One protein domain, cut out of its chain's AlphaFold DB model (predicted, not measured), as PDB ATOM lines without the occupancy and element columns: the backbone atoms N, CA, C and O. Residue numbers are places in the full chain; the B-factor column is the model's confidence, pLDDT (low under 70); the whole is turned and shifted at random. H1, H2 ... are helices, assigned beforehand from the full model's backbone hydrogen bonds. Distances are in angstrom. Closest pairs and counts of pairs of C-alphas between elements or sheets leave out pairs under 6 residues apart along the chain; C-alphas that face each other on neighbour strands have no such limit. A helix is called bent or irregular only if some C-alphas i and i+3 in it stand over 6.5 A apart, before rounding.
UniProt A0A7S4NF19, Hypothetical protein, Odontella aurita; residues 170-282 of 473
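This is residues 170 to 282 of the 473 residues of the protein "Hypothetical protein" of Odontella aurita (UniProt A0A7S4NF19). A long helix, H2, makes the longest axis; H5, H6, H3 and H4 gather by its later half as a body of crossed helices, while H1 folds back over its first half, loosely placed. The printed part has 113 residues with six named helices, H1 to H6 in chain order, and no named strand: the class is all helix. It is only just loose, close to compact, with a radius of gyration of the C-alphas of 16.2 A, and elongated, spanning 49 by 29 by 20 A.

Begin at H1, residues 170 to 185, which is close to but not clearly touching H2, residues 192 to 219; their closest C-alphas, of Leu 182 and Ala 198, are 7.8 A apart. Next find the hub, H6, residues 256 to 274: its residues 256 to 264 touch H2, closest at the C-alphas of Met 213 and Glu 256, 4.8 A. H6 touches H3, residues 222 to 234, at Ala 227 and Glu 268, C-alphas 5.2 A apart. H5, residues 242 to 251, touches H6 at Phe 248 and Ala 259, C-alphas 5.0 A apart, and is about perpendicular to H2, 88 degrees, touching it at Ile 210 and Lys 245, C-alphas 6.7 A apart. H4, residues 236 to 240, touches H3 at Arg 232 and Ala 239, C-alphas 5.1 A apart. Every O i to N i+4 pair is within hydrogen-bond range in H1, H2, H4 and H6; H3 has 7 of 9, H5 5 of 6.

Find C-alpha 170 at (3.192, -32.232, -51.120), where H1 begins. H2 runs 41.0 A from (27.684, -20.495, -38.716); H6 runs 26.7 A to C-alpha 274 at (-8.975, -27.652, -13.094). H3 is irregular: C-alphas 224 and 227 are 7.7 A apart.

The farthest C-alphas, of Asp 191 and Lys 223, are 49.3 A apart. The printed part has no cut and no long link. Residues 170 to 190 have pLDDT under 70.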
ATOM      1  N   ASP A 170       1.832 -31.745 -51.332       44.06
ATOM      2  CA  ASP A 170       3.192 -32.232 -51.120       44.06
ATOM      3  C   ASP A 170       4.063 -31.250 -50.314       44.06
ATOM      4  O   ASP A 170       5.118 -31.660 -49.848       44.06
ATOM      5  N   PHE A 171       3.668 -29.977 -50.128       48.09
ATOM      6  CA  PHE A 171       4.389 -29.015 -49.282       48.09
ATOM      7  C   PHE A 171       4.320 -29.402 -47.812       48.09
ATOM      8  O   PHE A 171       5.318 -29.250 -47.122       48.09
ATOM      9  N   ASP A 172       3.197 -29.926 -47.323       44.69
ATOM     10  CA  ASP A 172       3.111 -30.374 -45.932       44.69
ATOM     11  C   ASP A 172       3.969 -31.629 -45.728       44.69
ATOM     12  O   ASP A 172       4.760 -31.681 -44.788       44.69
ATOM     13  N   ASP A 173       3.942 -32.581 -46.667       46.72
ATOM     14  CA  ASP A 173       4.837 -33.749 -46.654       46.72
ATOM     15  C   ASP A 173       6.316 -33.340 -46.818       46.72
ATOM     16  O   ASP A 173       7.207 -33.873 -46.148       46.72
ATOM     17  N   TYR A 174       6.590 -32.324 -47.639       53.94
ATOM     18  CA  TYR A 174       7.910 -31.735 -47.859       53.94
ATOM     19  C   TYR A 174       8.404 -30.942 -46.655       53.94
ATOM     20  O   TYR A 174       9.570 -31.058 -46.312       53.94
ATOM     21  N   MET A 175       7.561 -30.164 -45.980       50.88
ATOM     22  CA  MET A 175       7.897 -29.433 -44.759       50.88
ATOM     23  C   MET A 175       8.041 -30.393 -43.593       50.88
ATOM     24  O   MET A 175       8.892 -30.185 -42.734       50.88
ATOM     25  N   CYS A 176       7.281 -31.483 -43.577       51.22
ATOM     26  CA  CYS A 176       7.460 -32.570 -42.630       51.22
ATOM     27  C   CYS A 176       8.806 -33.279 -42.875       51.22
ATOM     28  O   CYS A 176       9.557 -33.522 -41.926       51.22
ATOM     29  N   HIS A 177       9.183 -33.511 -44.140       50.94
ATOM     30  CA  HIS A 177      10.500 -34.027 -44.524       50.94
ATOM     31  C   HIS A 177      11.631 -33.029 -44.236       50.94
ATOM     32  O   HIS A 177      12.632 -33.403 -43.644       50.94
ATOM     33  N   TYR A 178      11.463 -31.747 -44.551       55.12
ATOM     34  CA  TYR A 178      12.436 -30.681 -44.330       55.12
ATOM     35  C   TYR A 178      12.618 -30.386 -42.845       55.12
ATOM     36  O   TYR A 178      13.746 -30.229 -42.410       55.12
ATOM     37  N   ASN A 179      11.563 -30.400 -42.026       53.97
ATOM     38  CA  ASN A 179      11.693 -30.331 -40.569       53.97
ATOM     39  C   ASN A 179      12.373 -31.580 -40.003       53.97
ATOM     40  O   ASN A 179      13.106 -31.484 -39.022       53.97
ATOM     41  N   ARG A 180      12.160 -32.754 -40.608       59.16
ATOM     42  CA  ARG A 180      12.892 -33.981 -40.261       59.16
ATOM     43  C   ARG A 180      14.372 -33.868 -40.647       59.16
ATOM     44  O   ARG A 180      15.225 -34.232 -39.845       59.16
ATOM     45  N   CYS A 181      14.678 -33.277 -41.802       53.06
ATOM     46  CA  CYS A 181      16.034 -32.949 -42.238       53.06
ATOM     47  C   CYS A 181      16.660 -31.838 -41.394       53.06
ATOM     48  O   CYS A 181      17.824 -31.947 -41.067       53.06
ATOM     49  N   LEU A 182      15.924 -30.812 -40.967       55.94
ATOM     50  CA  LEU A 182      16.421 -29.760 -40.078       55.94
ATOM     51  C   LEU A 182      16.803 -30.330 -38.712       55.94
ATOM     52  O   LEU A 182      17.826 -29.951 -38.146       55.94
ATOM     53  N   ARG A 183      16.022 -31.293 -38.207       58.44
ATOM     54  CA  ARG A 183      16.384 -32.052 -37.003       58.44
ATOM     55  C   ARG A 183      17.670 -32.851 -37.207       58.44
ATOM     56  O   ARG A 183      18.478 -32.891 -36.290       58.44
ATOM     57  N   SER A 184      17.900 -33.421 -38.396       53.19
ATOM     58  CA  SER A 184      19.174 -34.089 -38.714       53.19
ATOM     59  C   SER A 184      20.303 -33.116 -39.089       53.19
ATOM     60  O   SER A 184      21.472 -33.463 -38.992       53.19
ATOM     61  N   MET A 185      19.991 -31.890 -39.509       52.78
ATOM     62  CA  MET A 185      20.956 -30.841 -39.853       52.78
ATOM     63  C   MET A 185      21.659 -30.284 -38.617       52.78
ATOM     64  O   MET A 185      22.746 -29.733 -38.750       52.78
ATOM     65  N   HIS A 186      21.089 -30.474 -37.424       50.62
ATOM     66  CA  HIS A 186      21.776 -30.196 -36.166       50.62
ATOM     67  C   HIS A 186      23.047 -31.059 -35.983       50.62
ATOM     68  O   HIS A 186      23.939 -30.666 -35.232       50.62
ATOM     69  N   ASP A 187      23.148 -32.186 -36.706       52.91
ATOM     70  CA  ASP A 187      24.321 -33.071 -36.737       52.91
ATOM     71  C   ASP A 187      25.278 -32.788 -37.905       52.91
ATOM     72  O   ASP A 187      26.394 -33.312 -37.931       52.91
ATOM     73  N   LEU A 188      24.868 -31.979 -38.884       57.84
ATOM     74  CA  LEU A 188      25.765 -31.546 -39.946       57.84
ATOM     75  C   LEU A 188      26.631 -30.402 -39.413       57.84
ATOM     76  O   LEU A 188      26.142 -29.474 -38.766       57.84
ATOM     77  N   GLU A 189      27.931 -30.445 -39.712       64.62
ATOM     78  CA  GLU A 189      28.849 -29.314 -39.534       64.62
ATOM     79  C   GLU A 189      28.506 -28.206 -40.540       64.62
ATOM     80  O   GLU A 189      29.271 -27.866 -41.437       64.62
ATOM     81  N   LEU A 190      27.302 -27.658 -40.415       68.12
ATOM     82  CA  LEU A 190      26.916 -26.427 -41.067       68.12
ATOM     83  C   LEU A 190      27.802 -25.325 -40.504       68.12
ATOM     84  O   LEU A 190      27.927 -25.197 -39.277       68.12
ATOM     85  N   ASP A 191      28.382 -24.530 -41.396       79.31
ATOM     86  CA  ASP A 191      29.015 -23.282 -41.004       79.31
ATOM     87  C   ASP A 191      28.008 -22.376 -40.263       79.31
ATOM     88  O   ASP A 191      26.784 -22.576 -40.288       79.31
ATOM     89  N   GLY A 192      28.525 -21.392 -39.520       78.69
ATOM     90  CA  GLY A 192      27.684 -20.495 -38.716       78.69
ATOM     91  C   GLY A 192      26.617 -19.773 -39.547       78.69
ATOM     92  O   GLY A 192      25.528 -19.486 -39.049       78.69
ATOM     93  N   GLU A 193      26.911 -19.564 -40.827       71.50
ATOM     94  CA  GLU A 193      26.075 -18.889 -41.807       71.50
ATOM     95  C   GLU A 193      24.816 -19.702 -42.151       71.50
ATOM     96  O   GLU A 193      23.689 -19.213 -42.036       71.50
ATOM     97  N   MET A 194      24.982 -20.983 -42.488       71.75
ATOM     98  CA  MET A 194      23.867 -21.887 -42.770       71.75
ATOM     99  C   MET A 194      22.978 -22.114 -41.549       71.75
ATOM    100  O   MET A 194      21.755 -22.183 -41.682       71.75
ATOM    101  N   ARG A 195      23.565 -22.203 -40.347       73.62
ATOM    102  CA  ARG A 195      22.787 -22.339 -39.101       73.62
ATOM    103  C   ARG A 195      21.916 -21.119 -38.840       73.62
ATOM    104  O   ARG A 195      20.801 -21.257 -38.342       73.62
ATOM    105  N   TYR A 196      22.420 -19.928 -39.147       77.75
ATOM    106  CA  TYR A 196      21.641 -18.705 -39.034       77.75
ATOM    107  C   TYR A 196      20.467 -18.700 -40.019       77.75
ATOM    108  O   TYR A 196      19.321 -18.592 -39.591       77.75
ATOM    109  N   MET A 197      20.732 -18.951 -41.304       75.56
ATOM    110  CA  MET A 197      19.688 -18.995 -42.335       75.56
ATOM    111  C   MET A 197      18.602 -20.033 -42.036       75.56
ATOM    112  O   MET A 197      17.420 -19.773 -42.246       75.56
ATOM    113  N   ALA A 198      18.989 -21.204 -41.523       76.50
ATOM    114  CA  ALA A 198      18.046 -22.237 -41.113       76.50
ATOM    115  C   ALA A 198      17.150 -21.772 -39.953       76.50
ATOM    116  O   ALA A 198      15.940 -21.993 -39.996       76.50
ATOM    117  N   ARG A 199      17.715 -21.100 -38.941       80.44
ATOM    118  CA  ARG A 199      16.943 -20.548 -37.815       80.44
ATOM    119  C   ARG A 199      15.970 -19.465 -38.268       80.44
ATOM    120  O   ARG A 199      14.803 -19.520 -37.893       80.44
ATOM    121  N   GLU A 200      16.429 -18.544 -39.108       84.50
ATOM    122  CA  GLU A 200      15.593 -17.456 -39.617       84.50
ATOM    123  C   GLU A 200      14.448 -17.987 -40.483       84.50
ATOM    124  O   GLU A 200      13.291 -17.601 -40.323       84.50
ATOM    125  N   TYR A 201      14.734 -18.965 -41.344       82.25
ATOM    126  CA  TYR A 201      13.701 -19.624 -42.135       82.25
ATOM    127  C   TYR A 201      12.654 -20.323 -41.256       82.25
ATOM    128  O   TYR A 201      11.457 -20.157 -41.482       82.25
ATOM    129  N   VAL A 202      13.083 -21.067 -40.228       83.44
ATOM    130  CA  VAL A 202      12.169 -21.700 -39.262       83.44
ATOM    131  C   VAL A 202      11.313 -20.657 -38.540       83.44
ATOM    132  O   VAL A 202      10.116 -20.877 -38.380       83.44
ATOM    133  N   SER A 203      11.894 -19.519 -38.151       86.88
ATOM    134  CA  SER A 203      11.165 -18.404 -37.533       86.88
ATOM    135  C   SER A 203      10.060 -17.871 -38.455       86.88
ATOM    136  O   SER A 203       8.891 -17.827 -38.066       86.88
ATOM    137  N   ILE A 204      10.395 -17.570 -39.716       85.44
ATOM    138  CA  ILE A 204       9.436 -17.071 -40.717       85.44
ATOM    139  C   ILE A 204       8.300 -18.072 -40.945       85.44
ATOM    140  O   ILE A 204       7.133 -17.683 -40.950       85.44
ATOM    141  N   VAL A 205       8.629 -19.356 -41.119       86.12
ATOM    142  CA  VAL A 205       7.630 -20.418 -41.306       86.12
ATOM    143  C   VAL A 205       6.714 -20.514 -40.092       86.12
ATOM    144  O   VAL A 205       5.497 -20.553 -40.263       86.12
ATOM    145  N   ASN A 206       7.271 -20.528 -38.879       90.75
ATOM    146  CA  ASN A 206       6.476 -20.605 -37.656       90.75
ATOM    147  C   ASN A 206       5.501 -19.430 -37.558       90.75
ATOM    148  O   ASN A 206       4.332 -19.666 -37.281       90.75
ATOM    149  N   ARG A 207       5.940 -18.200 -37.856       92.56
ATOM    150  CA  ARG A 207       5.073 -17.013 -37.841       92.56
ATOM    151  C   ARG A 207       3.910 -17.136 -38.825       92.56
ATOM    152  O   ARG A 207       2.764 -16.974 -38.426       92.56
ATOM    153  N   VAL A 208       4.179 -17.515 -40.078       91.38
ATOM    154  CA  VAL A 208       3.122 -17.715 -41.092       91.38
ATOM    155  C   VAL A 208       2.136 -18.807 -40.661       91.38
ATOM    156  O   VAL A 208       0.923 -18.638 -40.784       91.38
ATOM    157  N   LYS A 209       2.642 -19.925 -40.126       93.56
ATOM    158  CA  LYS A 209       1.813 -21.037 -39.638       93.56
ATOM    159  C   LYS A 209       0.993 -20.649 -38.400       93.56
ATOM    160  O   LYS A 209      -0.153 -21.075 -38.278       93.56
ATOM    161  N   ILE A 210       1.545 -19.830 -37.505       97.19
ATOM    162  CA  ILE A 210       0.839 -19.273 -36.345       97.19
ATOM    163  C   ILE A 210      -0.294 -18.350 -36.798       97.19
ATOM    164  O   ILE A 210      -1.420 -18.549 -36.358       97.19
ATOM    165  N   GLU A 211      -0.031 -17.404 -37.702       96.62
ATOM    166  CA  GLU A 211      -1.048 -16.478 -38.223       96.62
ATOM    167  C   GLU A 211      -2.214 -17.233 -38.878       96.62
ATOM    168  O   GLU A 211      -3.386 -16.935 -38.633       96.62
ATOM    169  N   ALA A 212      -1.904 -18.259 -39.678       94.88
ATOM    170  CA  ALA A 212      -2.912 -19.118 -40.289       94.88
ATOM    171  C   ALA A 212      -3.707 -19.925 -39.245       94.88
ATOM    172  O   ALA A 212      -4.930 -20.022 -39.348       94.88
ATOM    173  N   MET A 213      -3.045 -20.466 -38.217       98.06
ATOM    174  CA  MET A 213      -3.712 -21.165 -37.115       98.06
ATOM    175  C   MET A 213      -4.621 -20.229 -36.305       98.06
ATOM    176  O   MET A 213      -5.754 -20.601 -36.005       98.06
ATOM    177  N   ASP A 214      -4.160 -19.020 -35.976       98.31
ATOM    178  CA  ASP A 214      -4.946 -18.021 -35.245       98.31
ATOM    179  C   ASP A 214      -6.192 -17.615 -36.035       98.31
ATOM    180  O   ASP A 214      -7.282 -17.583 -35.469       98.31
ATOM    181  N   LYS A 215      -6.071 -17.422 -37.355       97.94
ATOM    182  CA  LYS A 215      -7.228 -17.170 -38.222       97.94
ATOM    183  C   LYS A 215      -8.264 -18.298 -38.147       97.94
ATOM    184  O   LYS A 215      -9.454 -18.026 -38.024       97.94
ATOM    185  N   LEU A 216      -7.826 -19.559 -38.177       98.06
ATOM    186  CA  LEU A 216      -8.724 -20.717 -38.073       98.06
ATOM    187  C   LEU A 216      -9.406 -20.805 -36.701       98.06
ATOM    188  O   LEU A 216     -10.579 -21.166 -36.620       98.06
ATOM    189  N   ILE A 217      -8.697 -20.456 -35.626       98.06
ATOM    190  CA  ILE A 217      -9.280 -20.323 -34.282       98.06
ATOM    191  C   ILE A 217     -10.312 -19.190 -34.260       98.06
ATOM    192  O   ILE A 217     -11.368 -19.321 -33.639       98.06
ATOM    193  N   ASP A 218     -10.030 -18.079 -34.937       97.75
ATOM    194  CA  ASP A 218     -10.903 -16.912 -34.947       97.75
ATOM    195  C   ASP A 218     -12.183 -17.123 -35.782       97.75
ATOM    196  O   ASP A 218     -13.219 -16.510 -35.499       97.75
ATOM    197  N   GLU A 219     -12.138 -18.022 -36.765       97.75
ATOM    198  CA  GLU A 219     -13.275 -18.438 -37.598       97.75
ATOM    199  C   GLU A 219     -14.077 -19.612 -36.997       97.75
ATOM    200  O   GLU A 219     -15.189 -19.895 -37.453       97.75
ATOM    201  N   ALA A 220     -13.551 -20.293 -35.972       97.75
ATOM    202  CA  ALA A 220     -14.218 -21.427 -35.335       97.75
ATOM    203  C   ALA A 220     -15.513 -21.014 -34.595       97.75
ATOM    204  O   ALA A 220     -15.618 -19.882 -34.101       97.75
ATOM    205  N   PRO A 221     -16.499 -21.928 -34.455       98.19
ATOM    206  CA  PRO A 221     -17.702 -21.673 -33.667       98.19
ATOM    207  C   PRO A 221     -17.369 -21.192 -32.252       98.19
ATOM    208  O   PRO A 221     -16.465 -21.718 -31.605       98.19
ATOM    209  N   GLU A 222     -18.129 -20.220 -31.740       97.88
ATOM    210  CA  GLU A 222     -17.872 -19.609 -30.425       97.88
ATOM    211  C   GLU A 222     -17.775 -20.645 -29.299       97.88
ATOM    212  O   GLU A 222     -16.847 -20.583 -28.495       97.88
ATOM    213  N   LYS A 223     -18.658 -21.652 -29.317       97.50
ATOM    214  CA  LYS A 223     -18.655 -22.771 -28.366       97.50
ATOM    215  C   LYS A 223     -17.313 -23.514 -28.327       97.50
ATOM    216  O   LYS A 223     -16.856 -23.885 -27.253       97.50
ATOM    217  N   ASP A 224     -16.674 -23.717 -29.478       97.31
ATOM    218  CA  ASP A 224     -15.455 -24.527 -29.573       97.31
ATOM    219  C   ASP A 224     -14.220 -23.766 -29.069       97.31
ATOM    220  O   ASP A 224     -13.278 -24.371 -28.560       97.31
ATOM    221  N   ARG A 225     -14.227 -22.430 -29.165       97.31
ATOM    222  CA  ARG A 225     -13.120 -21.566 -28.724       97.31
ATOM    223  C   ARG A 225     -13.353 -20.881 -27.378       97.31
ATOM    224  O   ARG A 225     -12.467 -20.161 -26.925       97.31
ATOM    225  N   GLU A 226     -14.498 -21.093 -26.728       98.12
ATOM    226  CA  GLU A 226     -14.902 -20.395 -25.497       98.12
ATOM    227  C   GLU A 226     -13.816 -20.458 -24.409       98.12
ATOM    228  O   GLU A 226     -13.362 -19.426 -23.913       98.12
ATOM    229  N   ALA A 227     -13.333 -21.663 -24.085       98.19
ATOM    230  CA  ALA A 227     -12.317 -21.860 -23.049       98.19
ATOM    231  C   ALA A 227     -10.970 -21.202 -23.399       98.19
ATOM    232  O   ALA A 227     -10.287 -20.680 -22.519       98.19
ATOM    233  N   LEU A 228     -10.593 -21.190 -24.683       98.19
ATOM    234  CA  LEU A 228      -9.393 -20.496 -25.153       98.19
ATOM    235  C   LEU A 228      -9.562 -18.973 -25.072       98.19
ATOM    236  O   LEU A 228      -8.641 -18.284 -24.643       98.19
ATOM    237  N   MET A 229     -10.726 -18.433 -25.436       98.31
ATOM    238  CA  MET A 229     -11.006 -16.997 -25.318       98.31
ATOM    239  C   MET A 229     -11.009 -16.547 -23.854       98.31
ATOM    240  O   MET A 229     -10.474 -15.486 -23.529       98.31
ATOM    241  N   GLU A 230     -11.534 -17.375 -22.949       98.19
ATOM    242  CA  GLU A 230     -11.435 -17.139 -21.511       98.19
ATOM    243  C   GLU A 230      -9.978 -17.175 -21.029       98.19
ATOM    244  O   GLU A 230      -9.555 -16.265 -20.315       98.19
ATOM    245  N   ALA A 231      -9.180 -18.150 -21.474       98.06
ATOM    246  CA  ALA A 231      -7.753 -18.209 -21.166       98.06
ATOM    247  C   ALA A 231      -6.993 -16.969 -21.677       98.06
ATOM    248  O   ALA A 231      -6.232 -16.382 -20.911       98.06
ATOM    249  N   ARG A 232      -7.260 -16.507 -22.913       97.56
ATOM    250  CA  ARG A 232      -6.703 -15.262 -23.487       97.56
ATOM    251  C   ARG A 232      -7.060 -14.031 -22.650       97.56
ATOM    252  O   ARG A 232      -6.236 -13.139 -22.496       97.56
ATOM    253  N   ARG A 233      -8.267 -13.986 -22.080       97.81
ATOM    254  CA  ARG A 233      -8.705 -12.893 -21.199       97.81
ATOM    255  C   ARG A 233      -8.009 -12.927 -19.835       97.81
ATOM    256  O   ARG A 233      -7.719 -11.870 -19.285       97.81
ATOM    257  N   VAL A 234      -7.803 -14.117 -19.265       97.44
ATOM    258  CA  VAL A 234      -7.221 -14.288 -17.921       97.44
ATOM    259  C   VAL A 234      -5.696 -14.161 -17.941       97.44
ATOM    260  O   VAL A 234      -5.137 -13.531 -17.049       97.44
ATOM    261  N   ASN A 235      -5.025 -14.750 -18.932       96.94
ATOM    262  CA  ASN A 235      -3.578 -14.660 -19.113       96.94
ATOM    263  C   ASN A 235      -3.220 -14.698 -20.615       96.94
ATOM    264  O   ASN A 235      -2.981 -15.780 -21.169       96.94
ATOM    265  N   PRO A 236      -3.188 -13.531 -21.287       96.31
ATOM    266  CA  PRO A 236      -2.874 -13.458 -22.709       96.31
ATOM    267  C   PRO A 236      -1.446 -13.915 -23.015       96.31
ATOM    268  O   PRO A 236      -1.243 -14.556 -24.039       96.31
ATOM    269  N   GLU A 237      -0.478 -13.672 -22.124       95.56
ATOM    270  CA  GLU A 237       0.928 -14.046 -22.341       95.56
ATOM    271  C   GLU A 237       1.078 -15.555 -22.560       95.56
ATOM    272  O   GLU A 237       1.727 -15.987 -23.507       95.56
ATOM    273  N   VAL A 238       0.404 -16.373 -21.746       93.62
ATOM    274  CA  VAL A 238       0.450 -17.837 -21.888       93.62
ATOM    275  C   VAL A 238      -0.425 -18.318 -23.048       93.62
ATOM    276  O   VAL A 238      -0.007 -19.172 -23.830       93.62
ATOM    277  N   ALA A 239      -1.647 -17.796 -23.175       95.56
ATOM    278  CA  ALA A 239      -2.606 -18.288 -24.165       95.56
ATOM    279  C   ALA A 239      -2.302 -17.835 -25.605       95.56
ATOM    280  O   ALA A 239      -2.762 -18.475 -26.553       95.56
ATOM    281  N   GLN A 240      -1.560 -16.737 -25.778       95.56
ATOM    282  CA  GLN A 240      -1.194 -16.172 -27.079       95.56
ATOM    283  C   GLN A 240       0.296 -16.311 -27.412       95.56
ATOM    284  O   GLN A 240       0.656 -15.965 -28.533       95.56
ATOM    285  N   SER A 241       1.127 -16.846 -26.506       97.00
ATOM    286  CA  SER A 241       2.549 -17.100 -26.765       97.00
ATOM    287  C   SER A 241       2.751 -17.970 -28.006       97.00
ATOM    288  O   SER A 241       2.159 -19.047 -28.158       97.00
ATOM    289  N   ASP A 242       3.644 -17.510 -28.878       97.12
ATOM    290  CA  ASP A 242       4.042 -18.223 -30.086       97.12
ATOM    291  C   ASP A 242       4.747 -19.536 -29.742       97.12
ATOM    292  O   ASP A 242       4.511 -20.556 -30.391       97.12
ATOM    293  N   GLU A 243       5.535 -19.567 -28.663       95.25
ATOM    294  CA  GLU A 243       6.171 -20.783 -28.160       95.25
ATOM    295  C   GLU A 243       5.132 -21.857 -27.835       95.25
ATOM    296  O   GLU A 243       5.318 -23.020 -28.202       95.25
ATOM    297  N   HIS A 244       4.027 -21.477 -27.187       96.00
ATOM    298  CA  HIS A 244       2.946 -22.400 -26.856       96.00
ATOM    299  C   HIS A 244       2.235 -22.901 -28.121       96.00
ATOM    300  O   HIS A 244       2.056 -24.110 -28.289       96.00
ATOM    301  N   LYS A 245       1.905 -22.002 -29.056       97.75
ATOM    302  CA  LYS A 245       1.276 -22.336 -30.348       97.75
ATOM    303  C   LYS A 245       2.136 -23.276 -31.199       97.75
ATOM    304  O   LYS A 245       1.623 -24.240 -31.773       97.75
ATOM    305  N   ILE A 246       3.452 -23.058 -31.227       96.44
ATOM    306  CA  ILE A 246       4.409 -23.901 -31.958       96.44
ATOM    307  C   ILE A 246       4.387 -25.346 -31.447       96.44
ATOM    308  O   ILE A 246       4.598 -26.261 -32.243       96.44
ATOM    309  N   LEU A 247       4.095 -25.598 -30.164       96.31
ATOM    310  CA  LEU A 247       3.957 -26.971 -29.658       96.31
ATOM    311  C   LEU A 247       2.812 -27.716 -30.360       96.31
ATOM    312  O   LEU A 247       2.983 -28.871 -30.755       96.31
ATOM    313  N   PHE A 248       1.665 -27.060 -30.559       97.69
ATOM    314  CA  PHE A 248       0.514 -27.646 -31.254       97.69
ATOM    315  C   PHE A 248       0.805 -27.870 -32.732       97.69
ATOM    316  O   PHE A 248       0.553 -28.962 -33.238       97.69
ATOM    317  N   LEU A 249       1.404 -26.875 -33.392       96.06
ATOM    318  CA  LEU A 249       1.829 -26.991 -34.783       96.06
ATOM    319  C   LEU A 249       2.814 -28.151 -34.959       96.06
ATOM    320  O   LEU A 249       2.587 -29.020 -35.791       96.06
ATOM    321  N   LYS A 250       3.868 -28.242 -34.140       93.06
ATOM    322  CA  LYS A 250       4.833 -29.355 -34.200       93.06
ATOM    323  C   LYS A 250       4.185 -30.716 -33.939       93.06
ATOM    324  O   LYS A 250       4.599 -31.703 -34.543       93.06
ATOM    325  N   CYS A 251       3.211 -30.784 -33.029       93.69
ATOM    326  CA  CYS A 251       2.491 -32.018 -32.716       93.69
ATOM    327  C   CYS A 251       1.656 -32.525 -33.903       93.69
ATOM    328  O   CYS A 251       1.508 -33.737 -34.062       93.69
ATOM    329  N   GLU A 252       1.120 -31.609 -34.706       93.56
ATOM    330  CA  GLU A 252       0.276 -31.881 -35.875       93.56
ATOM    331  C   GLU A 252       1.038 -31.705 -37.194       93.56
ATOM    332  O   GLU A 252       0.447 -31.373 -38.215       93.56
ATOM    333  N   ASP A 253       2.362 -31.899 -37.168       89.62
ATOM    334  CA  ASP A 253       3.233 -31.850 -38.348       89.62
ATOM    335  C   ASP A 253       3.060 -30.560 -39.194       89.62
ATOM    336  O   ASP A 253       3.165 -30.571 -40.414       89.62
ATOM    337  N   LEU A 254       2.843 -29.428 -38.513       92.44
ATOM    338  CA  LEU A 254       2.583 -28.081 -39.045       92.44
ATOM    339  C   LEU A 254       1.273 -27.915 -39.835       92.44
ATOM    340  O   LEU A 254       1.134 -26.937 -40.574       92.44
ATOM    341  N   VAL A 255       0.306 -28.816 -39.635       92.75
ATOM    342  CA  VAL A 255      -1.055 -28.685 -40.169       92.75
ATOM    343  C   VAL A 255      -1.882 -27.772 -39.261       92.75
ATOM    344  O   VAL A 255      -2.310 -28.153 -38.167       92.75
ATOM    345  N   GLU A 256      -2.135 -26.556 -39.732       96.25
ATOM    346  CA  GLU A 256      -2.716 -25.447 -38.971       96.25
ATOM    347  C   GLU A 256      -4.124 -25.764 -38.466       96.25
ATOM    348  O   GLU A 256      -4.437 -25.508 -37.306       96.25
ATOM    349  N   ALA A 257      -4.963 -26.385 -39.302       96.31
ATOM    350  CA  ALA A 257      -6.329 -26.751 -38.925       96.31
ATOM    351  C   ALA A 257      -6.365 -27.783 -37.790       96.31
ATOM    352  O   ALA A 257      -7.115 -27.632 -36.823       96.31
ATOM    353  N   SER A 258      -5.519 -28.812 -37.869       95.44
ATOM    354  CA  SER A 258      -5.398 -29.824 -36.819       95.44
ATOM    355  C   SER A 258      -4.843 -29.219 -35.526       95.44
ATOM    356  O   SER A 258      -5.355 -29.511 -34.442       95.44
ATOM    357  N   ALA A 259      -3.841 -28.340 -35.636       97.31
ATOM    358  CA  ALA A 259      -3.240 -27.649 -34.501       97.31
ATOM    359  C   ALA A 259      -4.238 -26.714 -33.798       97.31
ATOM    360  O   ALA A 259      -4.366 -26.786 -32.575       97.31
ATOM    361  N   ALA A 260      -5.010 -25.928 -34.556       98.19
ATOM    362  CA  ALA A 260      -6.073 -25.063 -34.044       98.19
ATOM    363  C   ALA A 260      -7.111 -25.864 -33.242       98.19
ATOM    364  O   ALA A 260      -7.406 -25.546 -32.088       98.19
ATOM    365  N   VAL A 261      -7.615 -26.962 -33.818       97.44
ATOM    366  CA  VAL A 261      -8.583 -27.848 -33.152       97.44
ATOM    367  C   VAL A 261      -8.002 -28.458 -31.876       97.44
ATOM    368  O   VAL A 261      -8.699 -28.546 -30.861       97.44
ATOM    369  N   ARG A 262      -6.738 -28.898 -31.902       97.75
ATOM    370  CA  ARG A 262      -6.069 -29.452 -30.719       97.75
ATOM    371  C   ARG A 262      -5.882 -28.392 -29.631       97.75
ATOM    372  O   ARG A 262      -6.142 -28.692 -28.471       97.75
ATOM    373  N   MET A 263      -5.491 -27.171 -29.992       98.12
ATOM    374  CA  MET A 263      -5.304 -26.065 -29.049       98.12
ATOM    375  C   MET A 263      -6.621 -25.655 -28.383       98.12
ATOM    376  O   MET A 263      -6.664 -25.485 -27.168       98.12
ATOM    377  N   MET A 264      -7.725 -25.579 -29.126       98.31
ATOM    378  CA  MET A 264      -9.046 -25.330 -28.531       98.31
ATOM    379  C   MET A 264      -9.429 -26.426 -27.520       98.31
ATOM    380  O   MET A 264      -9.767 -26.134 -26.371       98.31
ATOM    381  N   LYS A 265      -9.251 -27.701 -27.895       97.75
ATOM    382  CA  LYS A 265      -9.497 -28.861 -27.015       97.75
ATOM    383  C   LYS A 265      -8.566 -28.928 -25.807       97.75
ATOM    384  O   LYS A 265      -8.933 -29.516 -24.792       97.75
ATOM    385  N   TYR A 266      -7.355 -28.390 -25.914       98.00
ATOM    386  CA  TYR A 266      -6.432 -28.263 -24.791       98.00
ATOM    387  C   TYR A 266      -7.030 -27.370 -23.708       98.00
ATOM    388  O   TYR A 266      -7.128 -27.788 -22.557       98.00
ATOM    389  N   TRP A 267      -7.491 -26.176 -24.081       98.12
ATOM    390  CA  TRP A 267      -8.061 -25.223 -23.131       98.12
ATOM    391  C   TRP A 267      -9.397 -25.691 -22.560       98.12
ATOM    392  O   TRP A 267      -9.613 -25.558 -21.357       98.12
ATOM    393  N   GLU A 268     -10.247 -26.317 -23.377       97.69
ATOM    394  CA  GLU A 268     -11.475 -26.971 -22.909       97.69
ATOM    395  C   GLU A 268     -11.163 -28.044 -21.856       97.69
ATOM    396  O   GLU A 268     -11.735 -28.038 -20.767       97.69
ATOM    397  N   MET A 269     -10.201 -28.931 -22.140       97.25
ATOM    398  CA  MET A 269      -9.794 -29.983 -21.209       97.25
ATOM    399  C   MET A 269      -9.179 -29.407 -19.929       97.25
ATOM    400  O   MET A 269      -9.457 -29.901 -18.840       97.25
ATOM    401  N   LYS A 270      -8.379 -28.341 -20.034       97.75
ATOM    402  CA  LYS A 270      -7.811 -27.656 -18.869       97.75
ATOM    403  C   LYS A 270      -8.909 -27.042 -17.991       97.75
ATOM    404  O   LYS A 270      -8.872 -27.231 -16.779       97.75
ATOM    405  N   LYS A 271      -9.903 -26.372 -18.597       97.69
ATOM    406  CA  LYS A 271     -11.083 -25.822 -17.898       97.69
ATOM    407  C   LYS A 271     -11.869 -26.929 -17.202       97.69
ATOM    408  O   LYS A 271     -12.242 -26.770 -16.047       97.69
ATOM    409  N   LEU A 272     -12.097 -28.042 -17.901       96.12
ATOM    410  CA  LEU A 272     -12.832 -29.192 -17.381       96.12
ATOM    411  C   LEU A 272     -12.141 -29.804 -16.158       96.12
ATOM    412  O   LEU A 272     -12.804 -30.097 -15.172       96.12
ATOM    413  N   LEU A 273     -10.822 -29.999 -16.226       95.38
ATOM    414  CA  LEU A 273     -10.076 -30.684 -15.173       95.38
ATOM    415  C   LEU A 273      -9.792 -29.800 -13.960       95.38
ATOM    416  O   LEU A 273      -9.802 -30.305 -12.845       95.38
ATOM    417  N   PHE A 274      -9.507 -28.513 -14.158       96.44
ATOM    418  CA  PHE A 274      -8.975 -27.652 -13.094       96.44
ATOM    419  C   PHE A 274      -9.854 -26.442 -12.776       96.44
ATOM    420  O   PHE A 274      -9.557 -25.708 -11.841       96.44
ATOM    421  N   GLY A 275     -10.931 -26.230 -13.532       97.12
ATOM    422  CA  GLY A 275     -11.791 -25.066 -13.391       97.12
ATOM    423  C   GLY A 275     -11.284 -23.822 -14.138       97.12
ATOM    424  O   GLY A 275     -10.155 -23.776 -14.643       97.12
ATOM    425  N   PRO A 276     -12.137 -22.788 -14.253       97.31
ATOM    426  CA  PRO A 276     -11.828 -21.566 -14.998       97.31
ATOM    427  C   PRO A 276     -10.725 -20.714 -14.349       97.31
ATOM    428  O   PRO A 276      -9.955 -20.056 -15.047       97.31
ATOM    429  N   ASP A 277     -10.588 -20.751 -13.021       96.88
ATOM    430  CA  ASP A 277      -9.588 -19.991 -12.256       96.88
ATOM    431  C   ASP A 277      -8.145 -20.469 -12.495       96.88
ATOM    432  O   ASP A 277      -7.180 -19.751 -12.201       96.88
ATOM    433  N   LYS A 278      -7.995 -21.670 -13.065       96.88
ATOM    434  CA  LYS A 278      -6.715 -22.300 -13.390       96.88
ATOM    435  C   LYS A 278      -6.323 -22.170 -14.862       96.88
ATOM    436  O   LYS A 278      -5.212 -22.551 -15.231       96.88
ATOM    437  N   LEU A 279      -7.168 -21.585 -15.717       95.56
ATOM    438  CA  LEU A 279      -6.844 -21.406 -17.136       95.56
ATOM    439  C   LEU A 279      -5.576 -20.569 -17.325       95.56
ATOM    440  O   LEU A 279      -4.639 -21.005 -17.987       95.56
ATOM    441  N   GLY A 280      -5.465 -19.427 -16.655       91.06
ATOM    442  CA  GLY A 280      -4.294 -18.560 -16.793       91.06
ATOM    443  C   GLY A 280      -3.036 -19.000 -16.037       91.06
ATOM    444  O   GLY A 280      -2.086 -18.226 -15.989       91.06
ATOM    445  N   LYS A 281      -3.018 -20.178 -15.401       94.69
ATOM    446  CA  LYS A 281      -1.920 -20.606 -14.521       94.69
ATOM    447  C   LYS A 281      -1.204 -21.832 -15.068       94.69
ATOM    448  O   LYS A 281      -1.817 -22.673 -15.729       94.69
ATOM    449  N   GLU A 282       0.090 -21.938 -14.800       95.06
ATOM    450  CA  GLU A 282       0.777 -23.221 -14.923       95.06
ATOM    451  C   GLU A 282       0.159 -24.201 -13.919       95.06
ATOM    452  O   GLU A 282      -0.151 -23.815 -12.793       95.06
TER     453      GLU A 282